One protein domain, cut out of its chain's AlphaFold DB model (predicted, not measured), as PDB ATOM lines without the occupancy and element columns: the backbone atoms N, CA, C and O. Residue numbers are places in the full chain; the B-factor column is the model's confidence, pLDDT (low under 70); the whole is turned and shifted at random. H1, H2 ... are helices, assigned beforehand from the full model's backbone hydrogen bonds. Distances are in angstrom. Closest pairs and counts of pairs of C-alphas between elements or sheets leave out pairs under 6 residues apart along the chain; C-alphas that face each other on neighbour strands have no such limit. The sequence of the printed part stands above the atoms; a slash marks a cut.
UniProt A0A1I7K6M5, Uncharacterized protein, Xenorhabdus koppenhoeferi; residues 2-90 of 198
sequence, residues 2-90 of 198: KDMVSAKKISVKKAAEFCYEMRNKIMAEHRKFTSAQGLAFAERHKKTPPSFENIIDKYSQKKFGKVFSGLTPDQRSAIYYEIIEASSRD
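This is residues 2 to 90 of the 198 residues of an uncharacterized protein of Xenorhabdus koppenhoeferi (UniProt A0A1I7K6M5). Long helix H2 and helix H5 run side by side the same way, with H4 packed steeply across H5; short H1 lies near the first end of H2, and H3 folds back past its last end. The 89 printed residues include five named helices, H1 to H5 in order, and no named strand: all helix. The whole is only just loose, close to compact, with a radius of gyration of the C-alphas of 14.9 A, spanning 45 by 30 by 17 A.

H1, residues 2 to 6, is close to but not clearly touching H2, residues 12 to 32; their closest C-alphas, Val 5 and Val 12, are 5.9 A apart. H3, residues 36 to 45, and H4, residues 52 to 64, are apart. H5, residues 73 to 88, touches H2 at a shallow tilt of 24 degrees, the same way; their closest C-alphas, Ala 16 and Ile 84, are 5.1 A apart. With residues 76 to 83 alone, H5 touches H4; their closest C-alphas, Ser 60 and Ile 79, are 6.3 A apart. Every O i to N i+4 pair is within hydrogen-bond range in H1, H3 and H4, against 16 of 17 in H2 and 11 of 12 in H5.

H1 begins at C-alpha 2 (-33.327, -16.529, 17.613). H2 measures 30.9 A and H5 23.8 A, ending at C-alpha 88 (-31.557, -5.847, 20.683).

The farthest C-alphas, Ala 36 and Thr 72, are 45.1 A apart. The printed part has no cut and no long link, and no printed residue is under 70 in pLDDT.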
ATOM      1  N   LYS A   2     -34.349 -15.511  17.929       80.00
ATOM      2  CA  LYS A   2     -33.327 -16.529  17.613       80.00
ATOM      3  C   LYS A   2     -33.877 -17.959  17.722       80.00
ATOM      4  O   LYS A   2     -33.731 -18.715  16.775       80.00
ATOM      5  N   ASP A   3     -34.636 -18.265  18.774       80.88
ATOM      6  CA  ASP A   3     -35.216 -19.603  18.979       80.88
ATOM      7  C   ASP A   3     -36.217 -20.010  17.889       80.88
ATOM      8  O   ASP A   3     -36.281 -21.172  17.507       80.88
ATOM      9  N   MET A   4     -36.968 -19.055  17.326       77.50
ATOM     10  CA  MET A   4     -37.905 -19.319  16.225       77.50
ATOM     11  C   MET A   4     -37.174 -19.597  14.908       77.50
ATOM     12  O   MET A   4     -37.637 -20.414  14.113       77.50
ATOM     13  N   VAL A   5     -36.035 -18.935  14.692       80.94
ATOM     14  CA  VAL A   5     -35.158 -19.187  13.543       80.94
ATOM     15  C   VAL A   5     -34.465 -20.544  13.700       80.94
ATOM     16  O   VAL A   5     -34.477 -21.345  12.770       80.94
ATOM     17  N   SER A   6     -33.934 -20.845  14.890       77.88
ATOM     18  CA  SER A   6     -33.313 -22.138  15.210       77.88
ATOM     19  C   SER A   6     -34.307 -23.299  15.100       77.88
ATOM     20  O   SER A   6     -33.961 -24.361  14.594       77.88
ATOM     21  N   ALA A   7     -35.568 -23.077  15.482       81.50
ATOM     22  CA  ALA A   7     -36.661 -24.033  15.310       81.50
ATOM     23  C   ALA A   7     -37.215 -24.098  13.868       81.50
ATOM     24  O   ALA A   7     -38.249 -24.726  13.652       81.50
ATOM     25  N   LYS A   8     -36.582 -23.422  12.893       80.94
ATOM     26  CA  LYS A   8     -37.003 -23.321  11.478       80.94
ATOM     27  C   LYS A   8     -38.450 -22.848  11.263       80.94
ATOM     28  O   LYS A   8     -39.007 -23.029  10.184       80.94
ATOM     29  N   LYS A   9     -39.058 -22.189  12.254       81.50
ATOM     30  CA  LYS A   9     -40.428 -21.648  12.168       81.50
ATOM     31  C   LYS A   9     -40.500 -20.390  11.300       81.50
ATOM     32  O   LYS A   9     -41.573 -20.009  10.843       81.50
ATOM     33  N   ILE A  10     -39.364 -19.726  11.090       87.50
ATOM     34  CA  ILE A  10     -39.233 -18.528  10.264       87.50
ATOM     35  C   ILE A  10     -37.847 -18.484   9.614       87.50
ATOM     36  O   ILE A  10     -36.862 -18.927  10.205       87.50
ATOM     37  N   SER A  11     -37.757 -17.931   8.403       91.06
ATOM     38  CA  SER A  11     -36.468 -17.712   7.747       91.06
ATOM     39  C   SER A  11     -35.659 -16.616   8.453       91.06
ATOM     40  O   SER A  11     -36.217 -15.637   8.957       91.06
ATOM     41  N   VAL A  12     -34.327 -16.749   8.457       90.94
ATOM     42  CA  VAL A  12     -33.414 -15.768   9.079       90.94
ATOM     43  C   VAL A  12     -33.618 -14.367   8.486       90.94
ATOM     44  O   VAL A  12     -33.629 -13.381   9.218       90.94
ATOM     45  N   LYS A  13     -33.847 -14.287   7.168       91.88
ATOM     46  CA  LYS A  13     -34.135 -13.034   6.459       91.88
ATOM     47  C   LYS A  13     -35.404 -12.363   6.991       91.88
ATOM     48  O   LYS A  13     -35.344 -11.216   7.419       91.88
ATOM     49  N   LYS A  14     -36.523 -13.097   7.041       91.94
ATOM     50  CA  LYS A  14     -37.810 -12.558   7.511       91.94
ATOM     51  C   LYS A  14     -37.748 -12.161   8.989       91.94
ATOM     52  O   LYS A  14     -38.353 -11.177   9.401       91.94
ATOM     53  N   ALA A  15     -36.976 -12.896   9.790       92.50
ATOM     54  CA  ALA A  15     -36.715 -12.532  11.177       92.50
ATOM     55  C   ALA A  15     -35.905 -11.231  11.309       92.50
ATOM     56  O   ALA A  15     -36.216 -10.409  12.169       92.50
ATOM     57  N   ALA A  16     -34.892 -11.027  10.462       94.44
ATOM     58  CA  ALA A  16     -34.096  -9.803  10.446       94.44
ATOM     59  C   ALA A  16     -34.915  -8.579  10.004       94.44
ATOM     60  O   ALA A  16     -34.823  -7.537  10.652       94.44
ATOM     61  N   GLU A  17     -35.744  -8.719   8.964       94.44
ATOM     62  CA  GLU A  17     -36.676  -7.677   8.499       94.44
ATOM     63  C   GLU A  17     -37.647  -7.276   9.616       94.44
ATOM     64  O   GLU A  17     -37.732  -6.103   9.979       94.44
ATOM     65  N   PHE A  18     -38.282  -8.260  10.258       94.19
ATOM     66  CA  PHE A  18     -39.191  -8.015  11.376       94.19
ATOM     67  C   PHE A  18     -38.505  -7.293  12.547       94.19
ATOM     68  O   PHE A  18     -39.036  -6.322  13.087       94.19
ATOM     69  N   CYS A  19     -37.310  -7.735  12.953       94.06
ATOM     70  CA  CYS A  19     -36.558  -7.083  14.028       94.06
ATOM     71  C   CYS A  19     -36.182  -5.634  13.682       94.06
ATOM     72  O   CYS A  19     -36.251  -4.760  14.551       94.06
ATOM     73  N   TYR A  20     -35.810  -5.372  12.427       94.44
ATOM     74  CA  TYR A  20     -35.517  -4.032  11.928       94.44
ATOM     75  C   TYR A  20     -36.753  -3.120  11.989       94.44
ATOM     76  O   TYR A  20     -36.681  -2.022  12.553       94.44
ATOM     77  N   GLU A  21     -37.893  -3.585  11.477       94.56
ATOM     78  CA  GLU A  21     -39.154  -2.838  11.492       94.56
ATOM     79  C   GLU A  21     -39.611  -2.536  12.918       94.56
ATOM     80  O   GLU A  21     -39.883  -1.382  13.261       94.56
ATOM     81  N   MET A  22     -39.616  -3.551  13.787       94.56
ATOM     82  CA  MET A  22     -40.021  -3.394  15.181       94.56
ATOM     83  C   MET A  22     -39.118  -2.422  15.935       94.56
ATOM     84  O   MET A  22     -39.623  -1.563  16.658       94.56
ATOM     85  N   ARG A  23     -37.794  -2.484  15.741       92.56
ATOM     86  CA  ARG A  23     -36.858  -1.521  16.345       92.56
ATOM     87  C   ARG A  23     -37.165  -0.089  15.909       92.56
ATOM     88  O   ARG A  23     -37.132   0.822  16.737       92.56
ATOM     89  N   ASN A  24     -37.453   0.124  14.628       93.44
ATOM     90  CA  ASN A  24     -37.765   1.452  14.105       93.44
ATOM     91  C   ASN A  24     -39.122   1.961  14.599       93.44
ATOM     92  O   ASN A  24     -39.230   3.136  14.947       93.44
ATOM     93  N   LYS A  25     -40.120   1.079  14.711       94.38
ATOM     94  CA  LYS A  25     -41.422   1.408  15.295       94.38
ATOM     95  C   LYS A  25     -41.291   1.788  16.769       94.38
ATOM     96  O   LYS A  25     -41.769   2.844  17.161       94.38
ATOM     97  N   ILE A  26     -40.559   0.999  17.561       93.31
ATOM     98  CA  ILE A  26     -40.261   1.318  18.967       93.31
ATOM     99  C   ILE A  26     -39.553   2.672  19.070       93.31
ATOM    100  O   ILE A  26     -39.924   3.494  19.900       93.31
ATOM    101  N   MET A  27     -38.566   2.939  18.208       92.06
ATOM    102  CA  MET A  27     -37.869   4.227  18.182       92.06
ATOM    103  C   MET A  27     -38.825   5.398  17.908       92.06
ATOM    104  O   MET A  27     -38.704   6.433  18.559       92.06
ATOM    105  N   ALA A  28     -39.751   5.254  16.957       92.94
ATOM    106  CA  ALA A  28     -40.730   6.289  16.632       92.94
ATOM    107  C   ALA A  28     -41.732   6.514  17.775       92.94
ATOM    108  O   ALA A  28     -41.988   7.659  18.140       92.94
ATOM    109  N   GLU A  29     -42.240   5.443  18.387       94.12
ATOM    110  CA  GLU A  29     -43.162   5.537  19.525       94.12
ATOM    111  C   GLU A  29     -42.494   6.160  20.755       94.12
ATOM    112  O   GLU A  29     -43.060   7.045  21.388       94.12
ATOM    113  N   HIS A  30     -41.251   5.780  21.065       91.81
ATOM    114  CA  HIS A  30     -40.544   6.321  22.230       91.81
ATOM    115  C   HIS A  30     -40.283   7.830  22.110       91.81
ATOM    116  O   HIS A  30     -40.295   8.551  23.107       91.81
ATOM    117  N   ARG A  31     -40.092   8.334  20.884       91.25
ATOM    118  CA  ARG A  31     -39.897   9.767  20.622       91.25
ATOM    119  C   ARG A  31     -41.116  10.619  20.955       91.25
ATOM    120  O   ARG A  31     -40.921  11.766  21.331       91.25
ATOM    121  N   LYS A  32     -42.332  10.066  20.891       90.12
ATOM    122  CA  LYS A  32     -43.568  10.788  21.247       90.12
ATOM    123  C   LYS A  32     -43.617  11.189  22.723       90.12
ATOM    124  O   LYS A  32     -44.247  12.178  23.061       90.12
ATOM    125  N   PHE A  33     -42.938  10.428  23.580       88.94
ATOM    126  CA  PHE A  33     -42.900  10.647  25.030       88.94
ATOM    127  C   PHE A  33     -41.527  11.122  25.523       88.94
ATOM    128  O   PHE A  33     -41.307  11.271  26.724       88.94
ATOM    129  N   THR A  34     -40.575  11.337  24.612       89.88
ATOM    130  CA  THR A  34     -39.257  11.870  24.960       89.88
ATOM    131  C   THR A  34     -39.373  13.377  25.182       89.88
ATOM    132  O   THR A  34     -40.017  14.063  24.392       89.88
ATOM    133  N   SER A  35     -38.731  13.908  26.229       88.69
ATOM    134  CA  SER A  35     -38.700  15.358  26.475       88.69
ATOM    135  C   SER A  35     -38.140  16.119  25.272       88.69
ATOM    136  O   SER A  35     -37.301  15.592  24.541       88.69
ATOM    137  N   ALA A  36     -38.557  17.367  25.071       88.44
ATOM    138  CA  ALA A  36     -38.227  18.099  23.850       88.44
ATOM    139  C   ALA A  36     -36.713  18.282  23.633       88.44
ATOM    140  O   ALA A  36     -36.196  18.058  22.538       88.44
ATOM    141  N   GLN A  37     -35.964  18.571  24.699       87.69
ATOM    142  CA  GLN A  37     -34.504  18.599  24.664       87.69
ATOM    143  C   GLN A  37     -33.900  17.215  24.375       87.69
ATOM    144  O   GLN A  37     -32.960  17.107  23.589       87.69
ATOM    145  N   GLY A  38     -34.462  16.140  24.940       89.94
ATOM    146  CA  GLY A  38     -34.028  14.770  24.658       89.94
ATOM    147  C   GLY A  38     -34.289  14.360  23.206       89.94
ATOM    148  O   GLY A  38     -33.436  13.728  22.577       89.94
ATOM    149  N   LEU A  39     -35.427  14.777  22.651       91.69
ATOM    150  CA  LEU A  39     -35.798  14.564  21.258       91.69
ATOM    151  C   LEU A  39     -34.818  15.284  20.329       91.69
ATOM    152  O   LEU A  39     -34.288  14.654  19.416       91.69
ATOM    153  N   ALA A  40     -34.472  16.539  20.625       90.81
ATOM    154  CA  ALA A  40     -33.481  17.289  19.859       90.81
ATOM    155  C   ALA A  40     -32.105  16.592  19.834       90.81
ATOM    156  O   ALA A  40     -31.464  16.507  18.785       90.81
ATOM    157  N   PHE A  41     -31.651  16.016  20.955       91.38
ATOM    158  CA  PHE A  41     -30.431  15.196  20.968       91.38
ATOM    159  C   PHE A  41     -30.571  13.912  20.134       91.38
ATOM    160  O   PHE A  41     -29.648  13.550  19.397       91.38
ATOM    161  N   ALA A  42     -31.710  13.222  20.230       91.25
ATOM    162  CA  ALA A  42     -31.961  11.986  19.492       91.25
ATOM    163  C   ALA A  42     -32.008  12.221  17.973       91.25
ATOM    164  O   ALA A  42     -31.430  11.446  17.209       91.25
ATOM    165  N   GLU A  43     -32.657  13.295  17.535       91.50
ATOM    166  CA  GLU A  43     -32.755  13.682  16.128       91.50
ATOM    167  C   GLU A  43     -31.423  14.170  15.568       91.50
ATOM    168  O   GLU A  43     -31.078  13.803  14.445       91.50
ATOM    169  N   ARG A  44     -30.632  14.901  16.369       91.38
ATOM    170  CA  ARG A  44     -29.260  15.276  15.999       91.38
ATOM    171  C   ARG A  44     -28.378  14.052  15.778       91.38
ATOM    172  O   ARG A  44     -27.534  14.059  14.889       91.38
ATOM    173  N   HIS A  45     -28.549  13.005  16.587       90.44
ATOM    174  CA  HIS A  45     -27.812  11.759  16.392       90.44
ATOM    175  C   HIS A  45     -28.303  10.989  15.163       90.44
ATOM    176  O   HIS A  45     -27.494  10.494  14.379       90.44
ATOM    177  N   LYS A  46     -29.624  10.848  15.019       88.81
ATOM    178  CA  LYS A  46     -30.246  10.155  13.892       88.81
ATOM    179  C   LYS A  46     -31.703  10.584  13.738       88.81
ATOM    180  O   LYS A  46     -32.557  10.091  14.470       88.81
ATOM    181  N   LYS A  47     -32.022  11.398  12.733       86.38
ATOM    182  CA  LYS A  47     -33.411  11.798  12.446       86.38
ATOM    183  C   LYS A  47     -34.243  10.636  11.896       86.38
ATOM    184  O   LYS A  47     -35.232  10.251  12.513       86.38
ATOM    185  N   THR A  48     -33.800  10.006  10.812       88.38
ATOM    186  CA  THR A  48     -34.481   8.868  10.172       88.38
ATOM    187  C   THR A  48     -33.668   7.579  10.317       88.38
ATOM    188  O   THR A  48     -32.435   7.621  10.381       88.38
ATOM    189  N   PRO A  49     -34.315   6.406  10.441       89.19
ATOM    190  CA  PRO A  49     -33.583   5.149  10.398       89.19
ATOM    191  C   PRO A  49     -32.976   4.931   8.996       89.19
ATOM    192  O   PRO A  49     -33.627   5.264   8.007       89.19
ATOM    193  N   PRO A  50     -31.747   4.390   8.889       91.50
ATOM    194  CA  PRO A  50     -31.208   3.960   7.601       91.50
ATOM    195  C   PRO A  50     -32.045   2.804   7.052       91.50
ATOM    196  O   PRO A  50     -32.566   2.025   7.850       91.50
ATOM    197  N   SER A  51     -32.134   2.686   5.724       93.81
ATOM    198  CA  SER A  51     -32.855   1.589   5.072       93.81
ATOM    199  C   SER A  51     -32.276   0.220   5.439       93.81
ATOM    200  O   SER A  51     -31.141   0.105   5.921       93.81
ATOM    201  N   PHE A  52     -33.061  -0.829   5.211       94.00
ATOM    202  CA  PHE A  52     -32.652  -2.189   5.540       94.00
ATOM    203  C   PHE A  52     -31.418  -2.616   4.732       94.00
ATOM    204  O   PHE A  52     -30.484  -3.185   5.293       94.00
ATOM    205  N   GLU A  53     -31.355  -2.233   3.459       93.44
ATOM    206  CA  GLU A  53     -30.237  -2.468   2.541       93.44
ATOM    207  C   GLU A  53     -28.964  -1.798   3.062       93.44
ATOM    208  O   GLU A  53     -27.935  -2.453   3.217       93.44
ATOM    209  N   ASN A  54     -29.062  -0.527   3.469       93.94
ATOM    210  CA  ASN A  54     -27.936   0.209   4.045       93.94
ATOM    211  C   ASN A  54     -27.414  -0.450   5.328       93.94
ATOM    212  O   ASN A  54     -26.213  -0.436   5.601       93.94
ATOM    213  N   ILE A  55     -28.303  -1.023   6.147       93.81
ATOM    214  CA  ILE A  55     -27.904  -1.764   7.347       93.81
ATOM    215  C   ILE A  55     -27.208  -3.075   6.978       93.81
ATOM    216  O   ILE A  55     -26.173  -3.398   7.568       93.81
ATOM    217  N   ILE A  56     -27.764  -3.822   6.028       95.06
ATOM    218  CA  ILE A  56     -27.193  -5.081   5.560       95.06
ATOM    219  C   ILE A  56     -25.793  -4.848   4.993       95.06
ATOM    220  O   ILE A  56     -24.853  -5.529   5.409       95.06
ATOM    221  N   ASP A  57     -25.621  -3.869   4.109       95.06
ATOM    222  CA  ASP A  57     -24.320  -3.557   3.518       95.06
ATOM    223  C   ASP A  57     -23.332  -3.052   4.565       95.06
ATOM    224  O   ASP A  57     -22.181  -3.484   4.591       95.06
ATOM    225  N   LYS A  58     -23.784  -2.233   5.522       94.75
ATOM    226  CA  LYS A  58     -22.948  -1.801   6.648       94.75
ATOM    227  C   LYS A  58     -22.414  -2.982   7.460       94.75
ATOM    228  O   LYS A  58     -21.233  -2.995   7.809       94.75
ATOM    229  N   TYR A  59     -23.258  -3.957   7.800       95.31
ATOM    230  CA  TYR A  59     -22.813  -5.135   8.552       95.31
ATOM    231  C   TYR A  59     -21.982  -6.095   7.698       95.31
ATOM    232  O   TYR A  59     -21.033  -6.681   8.218       95.31
ATOM    233  N   SER A  60     -22.278  -6.203   6.403       95.69
ATOM    234  CA  SER A  60     -21.497  -6.984   5.434       95.69
ATOM    235  C   SER A  60     -20.076  -6.447   5.319       95.69
ATOM    236  O   SER A  60     -19.114  -7.190   5.522       95.69
ATOM    237  N   GLN A  61     -19.942  -5.131   5.143       96.00
ATOM    238  CA  GLN A  61     -18.652  -4.459   5.101       96.00
ATOM    239  C   GLN A  61     -17.912  -4.587   6.435       96.00
ATOM    240  O   GLN A  61     -16.724  -4.890   6.455       96.00
ATOM    241  N   LYS A  62     -18.608  -4.418   7.565       95.12
ATOM    242  CA  LYS A  62     -17.999  -4.512   8.900       95.12
ATOM    243  C   LYS A  62     -17.481  -5.917   9.231       95.12
ATOM    244  O   LYS A  62     -16.470  -6.032   9.913       95.12
ATOM    245  N   LYS A  63     -18.199  -6.968   8.823       95.00
ATOM    246  CA  LYS A  63     -17.904  -8.358   9.215       95.00
ATOM    247  C   LYS A  63     -17.024  -9.091   8.204       95.00
ATOM    248  O   LYS A  63     -16.208  -9.910   8.607       95.00
ATOM    249  N   PHE A  64     -17.190  -8.798   6.915       94.75
ATOM    250  CA  PHE A  64     -16.543  -9.526   5.820       94.75
ATOM    251  C   PHE A  64     -15.782  -8.628   4.834       94.75
ATOM    252  O   PHE A  64     -15.158  -9.154   3.916       94.75
ATOM    253  N   GLY A  65     -15.832  -7.298   4.985       94.19
ATOM    254  CA  GLY A  65     -15.141  -6.359   4.092       94.19
ATOM    255  C   GLY A  65     -15.704  -6.301   2.668       94.19
ATOM    256  O   GLY A  65     -15.020  -5.811   1.772       94.19
ATOM    257  N   LYS A  66     -16.914  -6.831   2.447       93.81
ATOM    258  CA  LYS A  66     -17.563  -6.941   1.134       93.81
ATOM    259  C   LYS A  66     -18.989  -6.398   1.184       93.81
ATOM    260  O   LYS A  66     -19.651  -6.471   2.221       93.81
ATOM    261  N   VAL A  67     -19.478  -5.949   0.031       93.69
ATOM    262  CA  VAL A  67     -20.902  -5.660  -0.198       93.69
ATOM    263  C   VAL A  67     -21.737  -6.937  -0.108       93.69
ATOM    264  O   VAL A  67     -21.253  -8.027  -0.427       93.69
ATOM    265  N   PHE A  68     -23.000  -6.819   0.299       93.06
ATOM    266  CA  PHE A  68     -23.849  -7.984   0.559       93.06
ATOM    267  C   PHE A  68     -24.068  -8.874  -0.672       93.06
ATOM    268  O   PHE A  68     -24.133 -10.101  -0.562       93.06
ATOM    269  N   SER A  69     -24.132  -8.270  -1.861       92.94
ATOM    270  CA  SER A  69     -24.267  -8.986  -3.135       92.94
ATOM    271  C   SER A  69     -23.106  -9.952  -3.396       92.94
ATOM    272  O   SER A  69     -23.331 -11.029  -3.947       92.94
ATOM    273  N   GLY A  70     -21.898  -9.626  -2.928       91.81
ATOM    274  CA  GLY A  70     -20.689 -10.441  -3.080       91.81
ATOM    275  C   GLY A  70     -20.493 -11.525  -2.014       91.81
ATOM    276  O   GLY A  70     -19.451 -12.180  -2.004       91.81
ATOM    277  N   LEU A  71     -21.448 -11.702  -1.093       94.00
ATOM    278  CA  LEU A  71     -21.377 -12.705  -0.026       94.00
ATOM    279  C   LEU A  71     -21.945 -14.063  -0.456       94.00
ATOM    280  O   LEU A  71     -22.952 -14.125  -1.170       94.00
ATOM    281  N   THR A  72     -21.359 -15.144   0.066       94.88
ATOM    282  CA  THR A  72     -21.897 -16.511  -0.066       94.88
ATOM    283  C   THR A  72     -23.214 -16.674   0.714       94.88
ATOM    284  O   THR A  72     -23.492 -15.887   1.624       94.88
ATOM    285  N   PRO A  73     -24.048 -17.692   0.418       92.19
ATOM    286  CA  PRO A  73     -25.303 -17.925   1.145       92.19
ATOM    287  C   PRO A  73     -25.140 -18.027   2.674       92.19
ATOM    288  O   PRO A  73     -25.944 -17.462   3.424       92.19
ATOM    289  N   ASP A  74     -24.064 -18.664   3.140       91.44
ATOM    290  CA  ASP A  74     -23.759 -18.790   4.569       91.44
ATOM    291  C   ASP A  74     -23.356 -17.447   5.185       91.44
ATOM    292  O   ASP A  74     -23.843 -17.067   6.253       91.44
ATOM    293  N   GLN A  75     -22.533 -16.667   4.474       94.12
ATOM    294  CA  GLN A  75     -22.154 -15.317   4.895       94.12
ATOM    295  C   GLN A  75     -23.375 -14.396   4.979       94.12
ATOM    296  O   GLN A  75     -23.525 -13.664   5.957       94.12
ATOM    297  N   ARG A  76     -24.296 -14.470   4.008       93.31
ATOM    298  CA  ARG A  76     -25.554 -13.706   4.031       93.31
ATOM    299  C   ARG A  76     -26.414 -14.076   5.238       93.31
ATOM    300  O   ARG A  76     -26.924 -13.189   5.922       93.31
ATOM    301  N   SER A  77     -26.524 -15.368   5.548       92.38
ATOM    302  CA  SER A  77     -27.241 -15.854   6.735       92.38
ATOM    303  C   SER A  77     -26.627 -15.318   8.032       92.38
ATOM    304  O   SER A  77     -27.352 -14.856   8.915       92.38
ATOM    305  N   ALA A  78     -25.295 -15.282   8.123       93.56
ATOM    306  CA  ALA A  78     -24.584 -14.711   9.267       93.56
ATOM    307  C   ALA A  78     -24.818 -13.196   9.440       93.56
ATOM    308  O   ALA A  78     -24.835 -12.713  10.576       93.56
ATOM    309  N   ILE A  79     -25.016 -12.446   8.348       95.62
ATOM    310  CA  ILE A  79     -25.391 -11.023   8.407       95.62
ATOM    311  C   ILE A  79     -26.818 -10.842   8.924       95.62
ATOM    312  O   ILE A  79     -27.038 -10.007   9.800       95.62
ATOM    313  N   TYR A  80     -27.781 -11.648   8.473       94.81
ATOM    314  CA  TYR A  80     -29.147 -11.572   9.002       94.81
ATOM    315  C   TYR A  80     -29.202 -11.869  10.510       94.81
ATOM    316  O   TYR A  80     -29.879 -11.156  11.251       94.81
ATOM    317  N   TYR A  81     -28.431 -12.848  10.995       92.44
ATOM    318  CA  TYR A  81     -28.291 -13.094  12.435       92.44
ATOM    319  C   TYR A  81     -27.670 -11.913  13.192       92.44
ATOM    320  O   TYR A  81     -28.141 -11.573  14.280       92.44
ATOM    321  N   GLU A  82     -26.652 -11.264  12.619       93.88
ATOM    322  CA  GLU A  82     -26.051 -10.065  13.212       93.88
ATOM    323  C   GLU A  82     -27.078  -8.934  13.336       93.88
ATOM    324  O   GLU A  82     -27.112  -8.259  14.358       93.88
ATOM    325  N   ILE A  83     -27.956  -8.748  12.346       93.88
ATOM    326  CA  ILE A  83     -29.017  -7.732  12.399       93.88
ATOM    327  C   ILE A  83     -30.022  -8.040  13.509       93.88
ATOM    328  O   ILE A  83     -30.393  -7.129  14.253       93.88
ATOM    329  N   ILE A  84     -30.436  -9.301  13.660       93.25
ATOM    330  CA  ILE A  84     -31.332  -9.724  14.747       93.25
ATOM    331  C   ILE A  84     -30.711  -9.372  16.105       93.25
ATOM    332  O   ILE A  84     -31.376  -8.794  16.962       93.25
ATOM    333  N   GLU A  85     -29.425  -9.666  16.296       91.69
ATOM    334  CA  GLU A  85     -28.736  -9.397  17.558       91.69
ATOM    335  C   GLU A  85     -28.446  -7.912  17.780       91.69
ATOM    336  O   GLU A  85     -28.663  -7.374  18.865       91.69
ATOM    337  N   ALA A  86     -28.004  -7.202  16.749       91.31
ATOM    338  CA  ALA A  86     -27.778  -5.772  16.836       91.31
ATOM    339  C   ALA A  86     -29.076  -4.998  17.089       91.31
ATOM    340  O   ALA A  86     -29.038  -3.929  17.697       91.31
ATOM    341  N   SER A  87     -30.223  -5.542  16.673       89.25
ATOM    342  CA  SER A  87     -31.528  -4.937  16.925       89.25
ATOM    343  C   SER A  87     -31.884  -4.903  18.412       89.25
ATOM    344  O   SER A  87     -32.555  -3.956  18.823       89.25
ATOM    345  N   SER A  88     -31.381  -5.843  19.222       86.88
ATOM    346  CA  SER A  88     -31.557  -5.847  20.683       86.88
ATOM    347  C   SER A  88     -30.462  -5.103  21.451       86.88
ATOM    348  O   SER A  88     -30.653  -4.800  22.624       86.88
ATOM    349  N   ARG A  89     -29.317  -4.801  20.824       89.81
ATOM    350  CA  ARG A  89     -28.225  -4.065  21.479       89.81
ATOM    351  C   ARG A  89     -28.561  -2.576  21.609       89.81
ATOM    352  O   ARG A  89     -29.036  -1.932  20.660       89.81
ATOM    353  N   ASP A  90     -28.265  -2.031  22.782       88.31
ATOM    354  CA  ASP A  90     -28.305  -0.607  23.087       88.31
ATOM    355  C   ASP A  90     -26.978   0.080  22.721       88.31
ATOM    356  O   ASP A  90     -25.988  -0.558  22.358       88.31
TER     357      ASP A  90